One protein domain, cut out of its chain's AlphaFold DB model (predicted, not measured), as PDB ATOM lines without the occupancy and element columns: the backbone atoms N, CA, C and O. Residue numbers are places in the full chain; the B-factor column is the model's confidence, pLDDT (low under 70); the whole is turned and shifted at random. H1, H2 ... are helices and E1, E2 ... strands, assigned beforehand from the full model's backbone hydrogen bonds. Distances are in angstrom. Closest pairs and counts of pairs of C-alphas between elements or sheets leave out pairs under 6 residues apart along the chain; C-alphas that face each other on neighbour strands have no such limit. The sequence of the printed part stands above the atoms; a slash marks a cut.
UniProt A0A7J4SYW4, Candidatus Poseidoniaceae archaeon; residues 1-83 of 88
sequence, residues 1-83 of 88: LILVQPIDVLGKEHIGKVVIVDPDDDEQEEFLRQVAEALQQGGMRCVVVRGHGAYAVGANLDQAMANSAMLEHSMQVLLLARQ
ATOM      1  N   LEU A   1     253.141 189.844 235.650       55.78
ATOM      2  CA  LEU A   1     252.244 190.478 234.657       55.78
ATOM      3  C   LEU A   1     251.237 189.450 234.171       55.78
ATOM      4  O   LEU A   1     251.624 188.482 233.524       55.78
ATOM      5  N   ILE A   2     249.967 189.621 234.533       73.81
ATOM      6  CA  ILE A   2     248.878 188.793 234.006       73.81
ATOM      7  C   ILE A   2     248.248 189.567 232.849       73.81
ATOM      8  O   ILE A   2     247.959 190.753 232.974       73.81
ATOM      9  N   LEU A   3     248.083 188.900 231.712       82.56
ATOM     10  CA  LEU A   3     247.481 189.466 230.510       82.56
ATOM     11  C   LEU A   3     246.023 189.036 230.421       82.56
ATOM     12  O   LEU A   3     245.709 187.855 230.575       82.56
ATOM     13  N   VAL A   4     245.148 189.989 230.121       86.25
ATOM     14  CA  VAL A   4     243.776 189.713 229.710       86.25
ATOM     15  C   VAL A   4     243.571 190.206 228.284       86.25
ATOM     16  O   VAL A   4     244.078 191.255 227.887       86.25
ATOM     17  N   GLN A   5     242.869 189.410 227.485       91.50
ATOM     18  CA  GLN A   5     242.595 189.724 226.091       91.50
ATOM     19  C   GLN A   5     241.097 189.527 225.820       91.50
ATOM     20  O   GLN A   5     240.558 188.481 226.195       91.50
ATOM     21  N   PRO A   6     240.427 190.500 225.178       94.56
ATOM     22  CA  PRO A   6     239.073 190.344 224.667       94.56
ATOM     23  C   PRO A   6     238.952 189.130 223.754       94.56
ATOM     24  O   PRO A   6     239.901 188.756 223.056       94.56
ATOM     25  N   ILE A   7     237.766 188.531 223.738       94.75
ATOM     26  CA  ILE A   7     237.456 187.374 222.888       94.75
ATOM     27  C   ILE A   7     236.564 187.767 221.714       94.75
ATOM     28  O   ILE A   7     236.661 187.153 220.647       94.75
ATOM     29  N   ASP A   8     235.770 188.820 221.892       94.94
ATOM     30  CA  ASP A   8     234.967 189.453 220.861       94.94
ATOM     31  C   ASP A   8     235.843 190.243 219.876       94.94
ATOM     32  O   ASP A   8     236.975 190.639 220.165       94.94
ATOM     33  N   VAL A   9     235.318 190.417 218.663       95.81
ATOM     34  CA  VAL A   9     236.052 191.029 217.547       95.81
ATOM     35  C   VAL A   9     236.359 192.499 217.833       95.81
ATOM     36  O   VAL A   9     237.497 192.928 217.658       95.81
ATOM     37  N   LEU A  10     235.377 193.249 218.341       95.62
ATOM     38  CA  LEU A  10     235.512 194.689 218.561       95.62
ATOM     39  C   LEU A  10     236.532 195.010 219.656       95.62
ATOM     40  O   LEU A  10     237.372 195.886 219.465       95.62
ATOM     41  N   GLY A  11     236.522 194.282 220.770       95.12
ATOM     42  CA  GLY A  11     237.497 194.442 221.840       95.12
ATOM     43  C   GLY A  11     238.919 194.142 221.371       95.12
ATOM     44  O   GLY A  11     239.849 194.893 221.676       95.12
ATOM     45  N   LYS A  12     239.102 193.086 220.565       95.00
ATOM     46  CA  LYS A  12     240.415 192.744 219.992       95.00
ATOM     47  C   LYS A  12     240.963 193.853 219.097       95.00
ATOM     48  O   LYS A  12     242.151 194.147 219.184       95.00
ATOM     49  N   GLU A  13     240.117 194.444 218.259       93.69
ATOM     50  CA  GLU A  13     240.511 195.510 217.332       93.69
ATOM     51  C   GLU A  13     240.724 196.855 218.041       93.69
ATOM     52  O   GLU A  13     241.651 197.589 217.703       93.69
ATOM     53  N   HIS A  14     239.892 197.179 219.033       93.44
ATOM     54  CA  HIS A  14     239.877 198.499 219.664       93.44
ATOM     55  C   HIS A  14     240.906 198.627 220.797       93.44
ATOM     56  O   HIS A  14     241.700 199.571 220.808       93.44
ATOM     57  N   ILE A  15     240.900 197.695 221.757       94.31
ATOM     58  CA  ILE A  15     241.739 197.783 222.966       94.31
ATOM     59  C   ILE A  15     242.867 196.750 222.998       94.31
ATOM     60  O   ILE A  15     243.857 196.957 223.692       94.31
ATOM     61  N   GLY A  16     242.758 195.659 222.235       92.88
ATOM     62  CA  GLY A  16     243.809 194.653 222.139       92.88
ATOM     63  C   GLY A  16     244.091 193.959 223.475       92.88
ATOM     64  O   GLY A  16     243.181 193.490 224.152       92.88
ATOM     65  N   LYS A  17     245.369 193.821 223.835       92.88
ATOM     66  CA  LYS A  17     245.789 193.162 225.078       92.88
ATOM     67  C   LYS A  17     245.844 194.169 226.220       92.88
ATOM     68  O   LYS A  17     246.436 195.229 226.067       92.88
ATOM     69  N   VAL A  18     245.322 193.785 227.378       94.69
ATOM     70  CA  VAL A  18     245.306 194.620 228.579       94.69
ATOM     71  C   VAL A  18     246.109 193.945 229.681       94.69
ATOM     72  O   VAL A  18     246.016 192.736 229.907       94.69
ATOM     73  N   VAL A  19     246.939 194.733 230.352       95.50
ATOM     74  CA  VAL A  19     247.807 194.267 231.432       95.50
ATOM     75  C   VAL A  19     247.090 194.433 232.769       95.50
ATOM     76  O   VAL A  19     246.444 195.453 233.008       95.50
ATOM     77  N   ILE A  20     247.209 193.426 233.634       94.94
ATOM     78  CA  ILE A  20     246.770 193.484 235.029       94.94
ATOM     79  C   ILE A  20     247.989 193.720 235.924       94.94
ATOM     80  O   ILE A  20     248.953 192.943 235.883       94.94
ATOM     81  N   VAL A  21     247.905 194.774 236.732       94.31
ATOM     82  CA  VAL A  21     248.879 195.179 237.751       94.31
ATOM     83  C   VAL A  21     248.298 194.884 239.130       94.31
ATOM     84  O   VAL A  21     247.089 195.021 239.348       94.31
ATOM     85  N   ASP A  22     249.150 194.444 240.047       93.38
ATOM     86  CA  ASP A  22     248.780 194.245 241.443       93.38
ATOM     87  C   ASP A  22     249.032 195.554 242.216       93.38
ATOM     88  O   ASP A  22     250.023 196.230 241.942       93.38
ATOM     89  N   PRO A  23     248.115 195.969 243.105       91.06
ATOM     90  CA  PRO A  23     248.285 197.185 243.895       91.06
ATOM     91  C   PRO A  23     249.428 197.031 244.908       91.06
ATOM     92  O   PRO A  23     249.629 195.941 245.444       91.06
ATOM     93  N   ASP A  24     250.121 198.134 245.186       91.81
ATOM     94  CA  ASP A  24     251.132 198.238 246.241       91.81
ATOM     95  C   ASP A  24     250.911 199.551 247.011       91.81
ATOM     96  O   ASP A  24     251.158 200.643 246.491       91.81
ATOM     97  N   ASP A  25     250.358 199.426 248.220       85.31
ATOM     98  CA  ASP A  25     250.021 200.560 249.089       85.31
ATOM     99  C   ASP A  25     251.233 201.046 249.905       85.31
ATOM    100  O   ASP A  25     251.233 202.185 250.380       85.31
ATOM    101  N   ASP A  26     252.262 200.206 250.058       92.94
ATOM    102  CA  ASP A  26     253.482 200.536 250.798       92.94
ATOM    103  C   ASP A  26     254.449 201.354 249.918       92.94
ATOM    104  O   ASP A  26     255.135 202.254 250.413       92.94
ATOM    105  N   GLU A  27     254.455 201.107 248.600       93.94
ATOM    106  CA  GLU A  27     255.303 201.796 247.616       93.94
ATOM    107  C   GLU A  27     254.492 202.446 246.474       93.94
ATOM    108  O   GLU A  27     254.596 202.092 245.297       93.94
ATOM    109  N   GLN A  28     253.709 203.479 246.805       90.88
ATOM    110  CA  GLN A  28     252.802 204.141 245.853       90.88
ATOM    111  C   GLN A  28     253.492 204.680 244.579       90.88
ATOM    112  O   GLN A  28     252.911 204.630 243.493       90.88
ATOM    113  N   GLU A  29     254.711 205.223 244.675       93.31
ATOM    114  CA  GLU A  29     255.435 205.761 243.509       93.31
ATOM    115  C   GLU A  29     255.825 204.651 242.523       93.31
ATOM    116  O   GLU A  29     255.640 204.786 241.309       93.31
ATOM    117  N   GLU A  30     256.288 203.520 243.052       92.62
ATOM    118  CA  GLU A  30     256.640 202.339 242.274       92.62
ATOM    119  C   GLU A  30     255.390 201.701 241.653       92.62
ATOM    120  O   GLU A  30     255.385 201.386 240.461       92.62
ATOM    121  N   PHE A  31     254.286 201.620 242.401       92.56
ATOM    122  CA  PHE A  31     252.988 201.203 241.867       92.56
ATOM    123  C   PHE A  31     252.554 202.062 240.670       92.56
ATOM    124  O   PHE A  31     252.210 201.532 239.609       92.56
ATOM    125  N   LEU A  32     252.603 203.392 240.793       93.19
ATOM    126  CA  LEU A  32     252.230 204.298 239.704       93.19
ATOM    127  C   LEU A  32     253.145 204.134 238.481       93.19
ATOM    128  O   LEU A  32     252.659 204.169 237.344       93.19
ATOM    129  N   ARG A  33     254.445 203.894 238.694       94.50
ATOM    130  CA  ARG A  33     255.391 203.573 237.616       94.50
ATOM    131  C   ARG A  33     254.996 202.280 236.902       94.50
ATOM    132  O   ARG A  33     254.918 202.266 235.674       94.50
ATOM    133  N   GLN A  34     254.667 201.226 237.647       93.56
ATOM    134  CA  GLN A  34     254.225 199.952 237.076       93.56
ATOM    135  C   GLN A  34     252.915 200.085 236.292       93.56
ATOM    136  O   GLN A  34     252.785 199.506 235.212       93.56
ATOM    137  N   VAL A  35     251.959 200.884 236.775       94.75
ATOM    138  CA  VAL A  35     250.712 201.192 236.051       94.75
ATOM    139  C   VAL A  35     251.009 201.894 234.719       94.75
ATOM    140  O   VAL A  35     250.440 201.524 233.688       94.75
ATOM    141  N   ALA A  36     251.923 202.867 234.705       94.25
ATOM    142  CA  ALA A  36     252.325 203.570 233.487       94.25
ATOM    143  C   ALA A  36     253.052 202.657 232.481       94.25
ATOM    144  O   ALA A  36     252.774 202.708 231.279       94.25
ATOM    145  N   GLU A  37     253.942 201.784 232.951       94.12
ATOM    146  CA  GLU A  37     254.635 200.804 232.104       94.12
ATOM    147  C   GLU A  37     253.669 199.764 231.530       94.12
ATOM    148  O   GLU A  37     253.724 199.439 230.341       94.12
ATOM    149  N   ALA A  38     252.728 199.290 232.345       93.94
ATOM    150  CA  ALA A  38     251.674 198.378 231.924       93.94
ATOM    151  C   ALA A  38     250.770 198.996 230.846       93.94
ATOM    152  O   ALA A  38     250.419 198.312 229.881       93.94
ATOM    153  N   LEU A  39     250.444 200.289 230.958       93.38
ATOM    154  CA  LEU A  39     249.717 201.024 229.917       93.38
ATOM    155  C   LEU A  39     250.481 201.034 228.590       93.38
ATOM    156  O   LEU A  39     249.884 200.766 227.548       93.38
ATOM    157  N   GLN A  40     251.791 201.294 228.616       92.12
ATOM    158  CA  GLN A  40     252.617 201.280 227.404       92.12
ATOM    159  C   GLN A  40     252.678 199.886 226.772       92.12
ATOM    160  O   GLN A  40     252.486 199.744 225.564       92.12
ATOM    161  N   GLN A  41     252.871 198.846 227.585       89.12
ATOM    162  CA  GLN A  41     252.903 197.455 227.123       89.12
ATOM    163  C   GLN A  41     251.548 196.985 226.566       89.12
ATOM    164  O   GLN A  41     251.508 196.205 225.613       89.12
ATOM    165  N   GLY A  42     250.441 197.477 227.130       84.56
ATOM    166  CA  GLY A  42     249.063 197.203 226.709       84.56
ATOM    167  C   GLY A  42     248.561 198.066 225.545       84.56
ATOM    168  O   GLY A  42     247.356 198.192 225.348       84.56
ATOM    169  N   GLY A  43     249.451 198.717 224.789       88.81
ATOM    170  CA  GLY A  43     249.070 199.494 223.604       88.81
ATOM    171  C   GLY A  43     248.454 200.866 223.897       88.81
ATOM    172  O   GLY A  43     247.804 201.440 223.023       88.81
ATOM    173  N   MET A  44     248.667 201.414 225.099       90.81
ATOM    174  CA  MET A  44     248.201 202.744 225.521       90.81
ATOM    175  C   MET A  44     246.680 202.910 225.397       90.81
ATOM    176  O   MET A  44     246.182 203.890 224.832       90.81
ATOM    177  N   ARG A  45     245.933 201.916 225.887       94.19
ATOM    178  CA  ARG A  45     244.461 201.931 225.911       94.19
ATOM    179  C   ARG A  45     243.926 201.809 227.322       94.19
ATOM    180  O   ARG A  45     243.309 202.754 227.806       94.19
ATOM    181  N   CYS A  46     244.206 200.685 227.975       95.94
ATOM    182  CA  CYS A  46     243.725 200.402 229.320       95.94
ATOM    183  C   CYS A  46     244.749 199.608 230.137       95.94
ATOM    184  O   CYS A  46     245.575 198.879 229.589       95.94
ATOM    185  N   VAL A  47     244.625 199.698 231.455       96.62
ATOM    186  CA  VAL A  47     245.297 198.845 232.442       96.62
ATOM    187  C   VAL A  47     244.295 198.502 233.537       96.62
ATOM    188  O   VAL A  47     243.463 199.331 233.903       96.62
ATOM    189  N   VAL A  48     244.357 197.279 234.049       96.00
ATOM    190  CA  VAL A  48     243.507 196.821 235.151       96.00
ATOM    191  C   VAL A  48     244.352 196.737 236.415       96.00
ATOM    192  O   VAL A  48     245.432 196.151 236.398       96.00
ATOM    193  N   VAL A  49     243.852 197.280 237.518       95.31
ATOM    194  CA  VAL A  49     244.447 197.123 238.847       95.31
ATOM    195  C   VAL A  49     243.629 196.096 239.613       95.31
ATOM    196  O   VAL A  49     242.423 196.270 239.829       95.31
ATOM    197  N   ARG A  50     244.273 194.994 240.008       93.38
ATOM    198  CA  ARG A  50     243.589 193.881 240.675       93.38
ATOM    199  C   ARG A  50     242.883 194.370 241.940       93.38
ATOM    200  O   ARG A  50     243.467 195.061 242.768       93.38
ATOM    201  N   GLY A  51     241.614 193.992 242.079       92.00
ATOM    202  CA  GLY A  51     240.804 194.327 243.253       92.00
ATOM    203  C   GLY A  51     240.364 195.790 243.341       92.00
ATOM    204  O   GLY A  51     239.670 196.126 244.291       92.00
ATOM    205  N   HIS A  52     240.716 196.632 242.364       92.88
ATOM    206  CA  HIS A  52     240.414 198.064 242.379       92.88
ATOM    207  C   HIS A  52     239.515 198.479 241.216       92.88
ATOM    208  O   HIS A  52     238.440 199.034 241.420       92.88
ATOM    209  N   GLY A  53     239.950 198.216 239.984       94.25
ATOM    210  CA  GLY A  53     239.267 198.706 238.792       94.25
ATOM    211  C   GLY A  53     240.209 198.804 237.602       94.25
ATOM    212  O   GLY A  53     241.147 198.019 237.475       94.25
ATOM    213  N   ALA A  54     239.966 199.771 236.723       95.50
ATOM    214  CA  ALA A  54     240.779 199.986 235.535       95.50
ATOM    215  C   ALA A  54     241.012 201.475 235.276       95.50
ATOM    216  O   ALA A  54     240.157 202.309 235.569       95.50
ATOM    217  N   TYR A  55     242.150 201.780 234.660       95.94
ATOM    218  CA  TYR A  55     242.431 203.085 234.078       95.94
ATOM    219  C   TYR A  55     242.404 202.969 232.558       95.94
ATOM    220  O   TYR A  55     242.946 202.018 231.992       95.94
ATOM    221  N   ALA A  56     241.789 203.950 231.902       96.44
ATOM    222  CA  ALA A  56     241.732 204.058 230.452       96.44
ATOM    223  C   ALA A  56     242.301 205.407 230.004       96.44
ATOM    224  O   ALA A  56     242.081 206.431 230.648       96.44
ATOM    225  N   VAL A  57     243.031 205.399 228.892       95.94
ATOM    226  CA  VAL A  57     243.692 206.581 228.329       95.94
ATOM    227  C   VAL A  57     243.172 206.818 226.918       95.94
ATOM    228  O   VAL A  57     242.971 205.876 226.154       95.94
ATOM    229  N   GLY A  58     242.970 208.080 226.558       95.31
ATOM    230  CA  GLY A  58     242.609 208.514 225.212       95.31
ATOM    231  C   GLY A  58     243.180 209.901 224.929       95.31
ATOM    232  O   GLY A  58     243.575 210.614 225.847       95.31
ATOM    233  N   ALA A  59     243.215 210.296 223.657       95.25
ATOM    234  CA  ALA A  59     243.603 211.643 223.238       95.25
ATOM    235  C   ALA A  59     242.635 212.721 223.759       95.25
ATOM    236  O   ALA A  59     242.987 213.893 223.848       95.25
ATOM    237  N   ASN A  60     241.408 212.317 224.095       97.38
ATOM    238  CA  ASN A  60     240.380 213.128 224.729       97.38
ATOM    239  C   ASN A  60     239.490 212.241 225.622       97.38
ATOM    240  O   ASN A  60     239.641 211.015 225.651       97.38
ATOM    241  N   LEU A  61     238.567 212.875 226.351       97.44
ATOM    242  CA  LEU A  61     237.671 212.176 227.275       97.44
ATOM    243  C   LEU A  61     236.734 211.194 226.564       97.44
ATOM    244  O   LEU A  61     236.504 210.112 227.096       97.44
ATOM    245  N   ASP A  62     236.261 211.514 225.358       97.81
ATOM    246  CA  ASP A  62     235.389 210.617 224.590       97.81
ATOM    247  C   ASP A  62     236.106 209.310 224.244       97.81
ATOM    248  O   ASP A  62     235.562 208.222 224.427       97.81
ATOM    249  N   GLN A  63     237.363 209.398 223.805       96.94
ATOM    250  CA  GLN A  63     238.170 208.224 223.500       96.94
ATOM    251  C   GLN A  63     238.527 207.434 224.764       96.94
ATOM    252  O   GLN A  63     238.479 206.206 224.746       96.94
ATOM    253  N   ALA A  64     238.868 208.110 225.864       97.31
ATOM    254  CA  ALA A  64     239.143 207.440 227.135       97.31
ATOM    255  C   ALA A  64     237.903 206.680 227.642       97.31
ATOM    256  O   ALA A  64     238.005 205.519 228.044       97.31
ATOM    257  N   MET A  65     236.724 207.300 227.541       97.31
ATOM    258  CA  MET A  65     235.446 206.679 227.880       97.31
ATOM    259  C   MET A  65     235.128 205.499 226.956       97.31
ATOM    260  O   MET A  65     234.726 204.442 227.436       97.31
ATOM    261  N   ALA A  66     235.355 205.634 225.647       97.06
ATOM    262  CA  ALA A  66     235.153 204.550 224.689       97.06
ATOM    263  C   ALA A  66     236.055 203.340 224.988       97.06
ATOM    264  O   ALA A  66     235.578 202.204 224.985       97.06
ATOM    265  N   ASN A  67     237.330 203.574 225.313       96.62
ATOM    266  CA  ASN A  67     238.272 202.526 225.709       96.62
ATOM    267  C   ASN A  67     237.827 201.821 227.001       96.62
ATOM    268  O   ASN A  67     237.846 200.591 227.074       96.62
ATOM    269  N   SER A  68     237.384 202.589 228.001       97.19
ATOM    270  CA  SER A  68     236.860 202.051 229.262       97.19
ATOM    271  C   SER A  68     235.597 201.209 229.049       97.19
ATOM    272  O   SER A  68     235.528 200.072 229.516       97.19
ATOM    273  N   ALA A  69     234.630 201.720 228.283       97.38
ATOM    274  CA  ALA A  69     233.392 201.010 227.976       97.38
ATOM    275  C   ALA A  69     233.653 199.722 227.185       97.38
ATOM    276  O   ALA A  69     233.049 198.686 227.465       97.38
ATOM    277  N   MET A  70     234.581 199.764 226.223       97.44
ATOM    278  CA  MET A  70     234.969 198.587 225.453       97.44
ATOM    279  C   MET A  70     235.632 197.523 226.330       97.44
ATOM    280  O   MET A  70     235.344 196.338 226.167       97.44
ATOM    281  N   LEU A  71     236.486 197.932 227.276       96.88
ATOM    282  CA  LEU A  71     237.089 197.017 228.243       96.88
ATOM    283  C   LEU A  71     236.015 196.304 229.062       96.88
ATOM    284  O   LEU A  71     236.002 195.075 229.083       96.88
ATOM    285  N   GLU A  72     235.105 197.051 229.683       97.06
ATOM    286  CA  GLU A  72     234.047 196.475 230.518       97.06
ATOM    287  C   GLU A  72     233.157 195.519 229.715       97.06
ATOM    288  O   GLU A  72     232.928 194.378 230.119       97.06
ATOM    289  N   HIS A  73     232.736 195.940 228.520       97.50
ATOM    290  CA  HIS A  73     231.933 195.108 227.631       97.50
ATOM    291  C   HIS A  73     232.645 193.797 227.267       97.50
ATOM    292  O   HIS A  73     232.082 192.711 227.418       97.50
ATOM    293  N   SER A  74     233.907 193.888 226.842       97.12
ATOM    294  CA  SER A  74     234.714 192.723 226.462       97.12
ATOM    295  C   SER A  74     234.899 191.757 227.635       97.12
ATOM    296  O   SER A  74     234.857 190.534 227.470       97.12
ATOM    297  N   MET A  75     235.103 192.292 228.843       96.12
ATOM    298  CA  MET A  75     235.272 191.486 230.051       96.12
ATOM    299  C   MET A  75     233.967 190.809 230.468       96.12
ATOM    300  O   MET A  75     233.995 189.642 230.864       96.12
ATOM    301  N   GLN A  76     232.824 191.477 230.304       97.06
ATOM    302  CA  GLN A  76     231.514 190.869 230.517       97.06
ATOM    303  C   GLN A  76     231.269 189.712 229.538       97.06
ATOM    304  O   GLN A  76     230.822 188.641 229.951       97.06
ATOM    305  N   VAL A  77     231.613 189.884 228.259       96.69
ATOM    306  CA  VAL A  77     231.524 188.808 227.258       96.69
ATOM    307  C   VAL A  77     232.412 187.625 227.651       96.69
ATOM    308  O   VAL A  77     231.951 186.483 227.643       96.69
ATOM    309  N   LEU A  78     233.659 187.878 228.063       94.81
ATOM    310  CA  LEU A  78     234.575 186.837 228.538       94.81
ATOM    311  C   LEU A  78     234.036 186.105 229.778       94.81
ATOM    312  O   LEU A  78     234.125 184.877 229.856       94.81
ATOM    313  N   LEU A  79     233.470 186.837 230.740       95.25
ATOM    314  CA  LEU A  79     232.858 186.273 231.941       95.25
ATOM    315  C   LEU A  79     231.702 185.333 231.584       95.25
ATOM    316  O   LEU A  79     231.696 184.179 232.015       95.25
ATOM    317  N   LEU A  80     230.757 185.809 230.770       97.06
ATOM    318  CA  LEU A  80     229.598 185.029 230.338       97.06
ATOM    319  C   LEU A  80     230.022 183.799 229.534       97.06
ATOM    320  O   LEU A  80     229.482 182.713 229.738       97.06
ATOM    321  N   ALA A  81     231.028 183.930 228.669       95.62
ATOM    322  CA  ALA A  81     231.530 182.809 227.889       95.62
ATOM    323  C   ALA A  81     232.144 181.712 228.771       95.62
ATOM    324  O   ALA A  81     231.875 180.527 228.564       95.62
ATOM    325  N   ARG A  82     232.907 182.100 229.802       93.44
ATOM    326  CA  ARG A  82     233.441 181.161 230.800       93.44
ATOM    327  C   ARG A  82     232.327 180.481 231.591       93.44
ATOM    328  O   ARG A  82     232.388 179.274 231.796       93.44
ATOM    329  N   GLN A  83     231.295 181.223 231.996       96.19
ATOM    330  CA  GLN A  83     230.138 180.665 232.708       96.19
ATOM    331  C   GLN A  83     229.319 179.698 231.844       96.19
ATOM    332  O   GLN A  83     228.833 178.688 232.344       96.19
TER     333      GLN A  83
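This is residues 1 to 83 of the 88 residues of a protein of Candidatus Poseidoniaceae archaeon (UniProt A0A7J4SYW4). A small mixed sheet of four short strands, E1, E2, E3 and E4, is sandwiched between two helices, H2 over one face and the long H3 over the other. The short H1 packs on H3 away from the sheet, and residues 25 to 30 stick out. The 83 printed residues hold, in order, E1, H1, E2, H2, E3, E4 and H3; the class is mixed, helices and strands. The sheet's order is E1, E2, E3, E4, with E2 and E3 parallel and the other neighbour pairs antiparallel. The whole is compact, with a radius of gyration of the C-alphas of 12.6 A and spans of 37 by 32 by 18 A, only just flat.

E1, residues 2 to 4, is an edge strand, antiparallel to E2, residues 18 to 21; N 4 and O 18 are 2.9 A apart, within hydrogen-bond range. E2 is parallel to E3, residues 46 to 49, with N 21 and O 48 at 2.9 A. E3 and E4, residues 53 to 56, form a hairpin, with N 47 and O 55 at 2.9 A. H2, residues 28 to 41, is on the sheet at a height of 8.9 A, over E3 and only just over E2, where 3 of its C-alphas fall; its closest C-alphas to E3 are those of Leu 39 and Val 47, 5.5 A apart. E2, H2 and E3 make a strand-helix-strand unit, two parallel neighbour strands joined through a helix, with a right-handed crossover. H3, residues 61 to 83, is on the opposite face at a height of 9.8 A, giving three layers, helices on both faces of a sheet. On the local plane it stands at 54 degrees to E3, slantwise to the strands; its closest C-alphas to E4 are those of Ala 56 and Ala 64, 5.4 A apart. H1, residues 9 to 14, is not on the sheet. It touches residues 67 to 74 of H3 at a shallow tilt of 31 degrees, opposite ways, with the C-alphas of Gly 11 and Ser 74 closest at 5.7 A. H2 and H3 are apart. In H1, H2 and H3 every O i to N i+4 pair is within hydrogen-bond range.

E1 begins at C-alpha 2, (248.878, 188.793, 234.006), and is 6.7 A long. H1 measures 8.7 A, E2 9.9 A, H2 19.9 A, E3 10.1 A and E4 10.2 A. H2 begins at C-alpha 28, (252.802, 204.141, 245.853). H3 measures 32.9 A and ends at C-alpha 83, (230.138, 180.665, 232.708).

The C-alphas farthest apart are those of Val 9 and Asp 26, at 38.7 A. The printed part has no cut and no long link. Mean pLDDT of the printed part is 93.5; residue 1 is under 70.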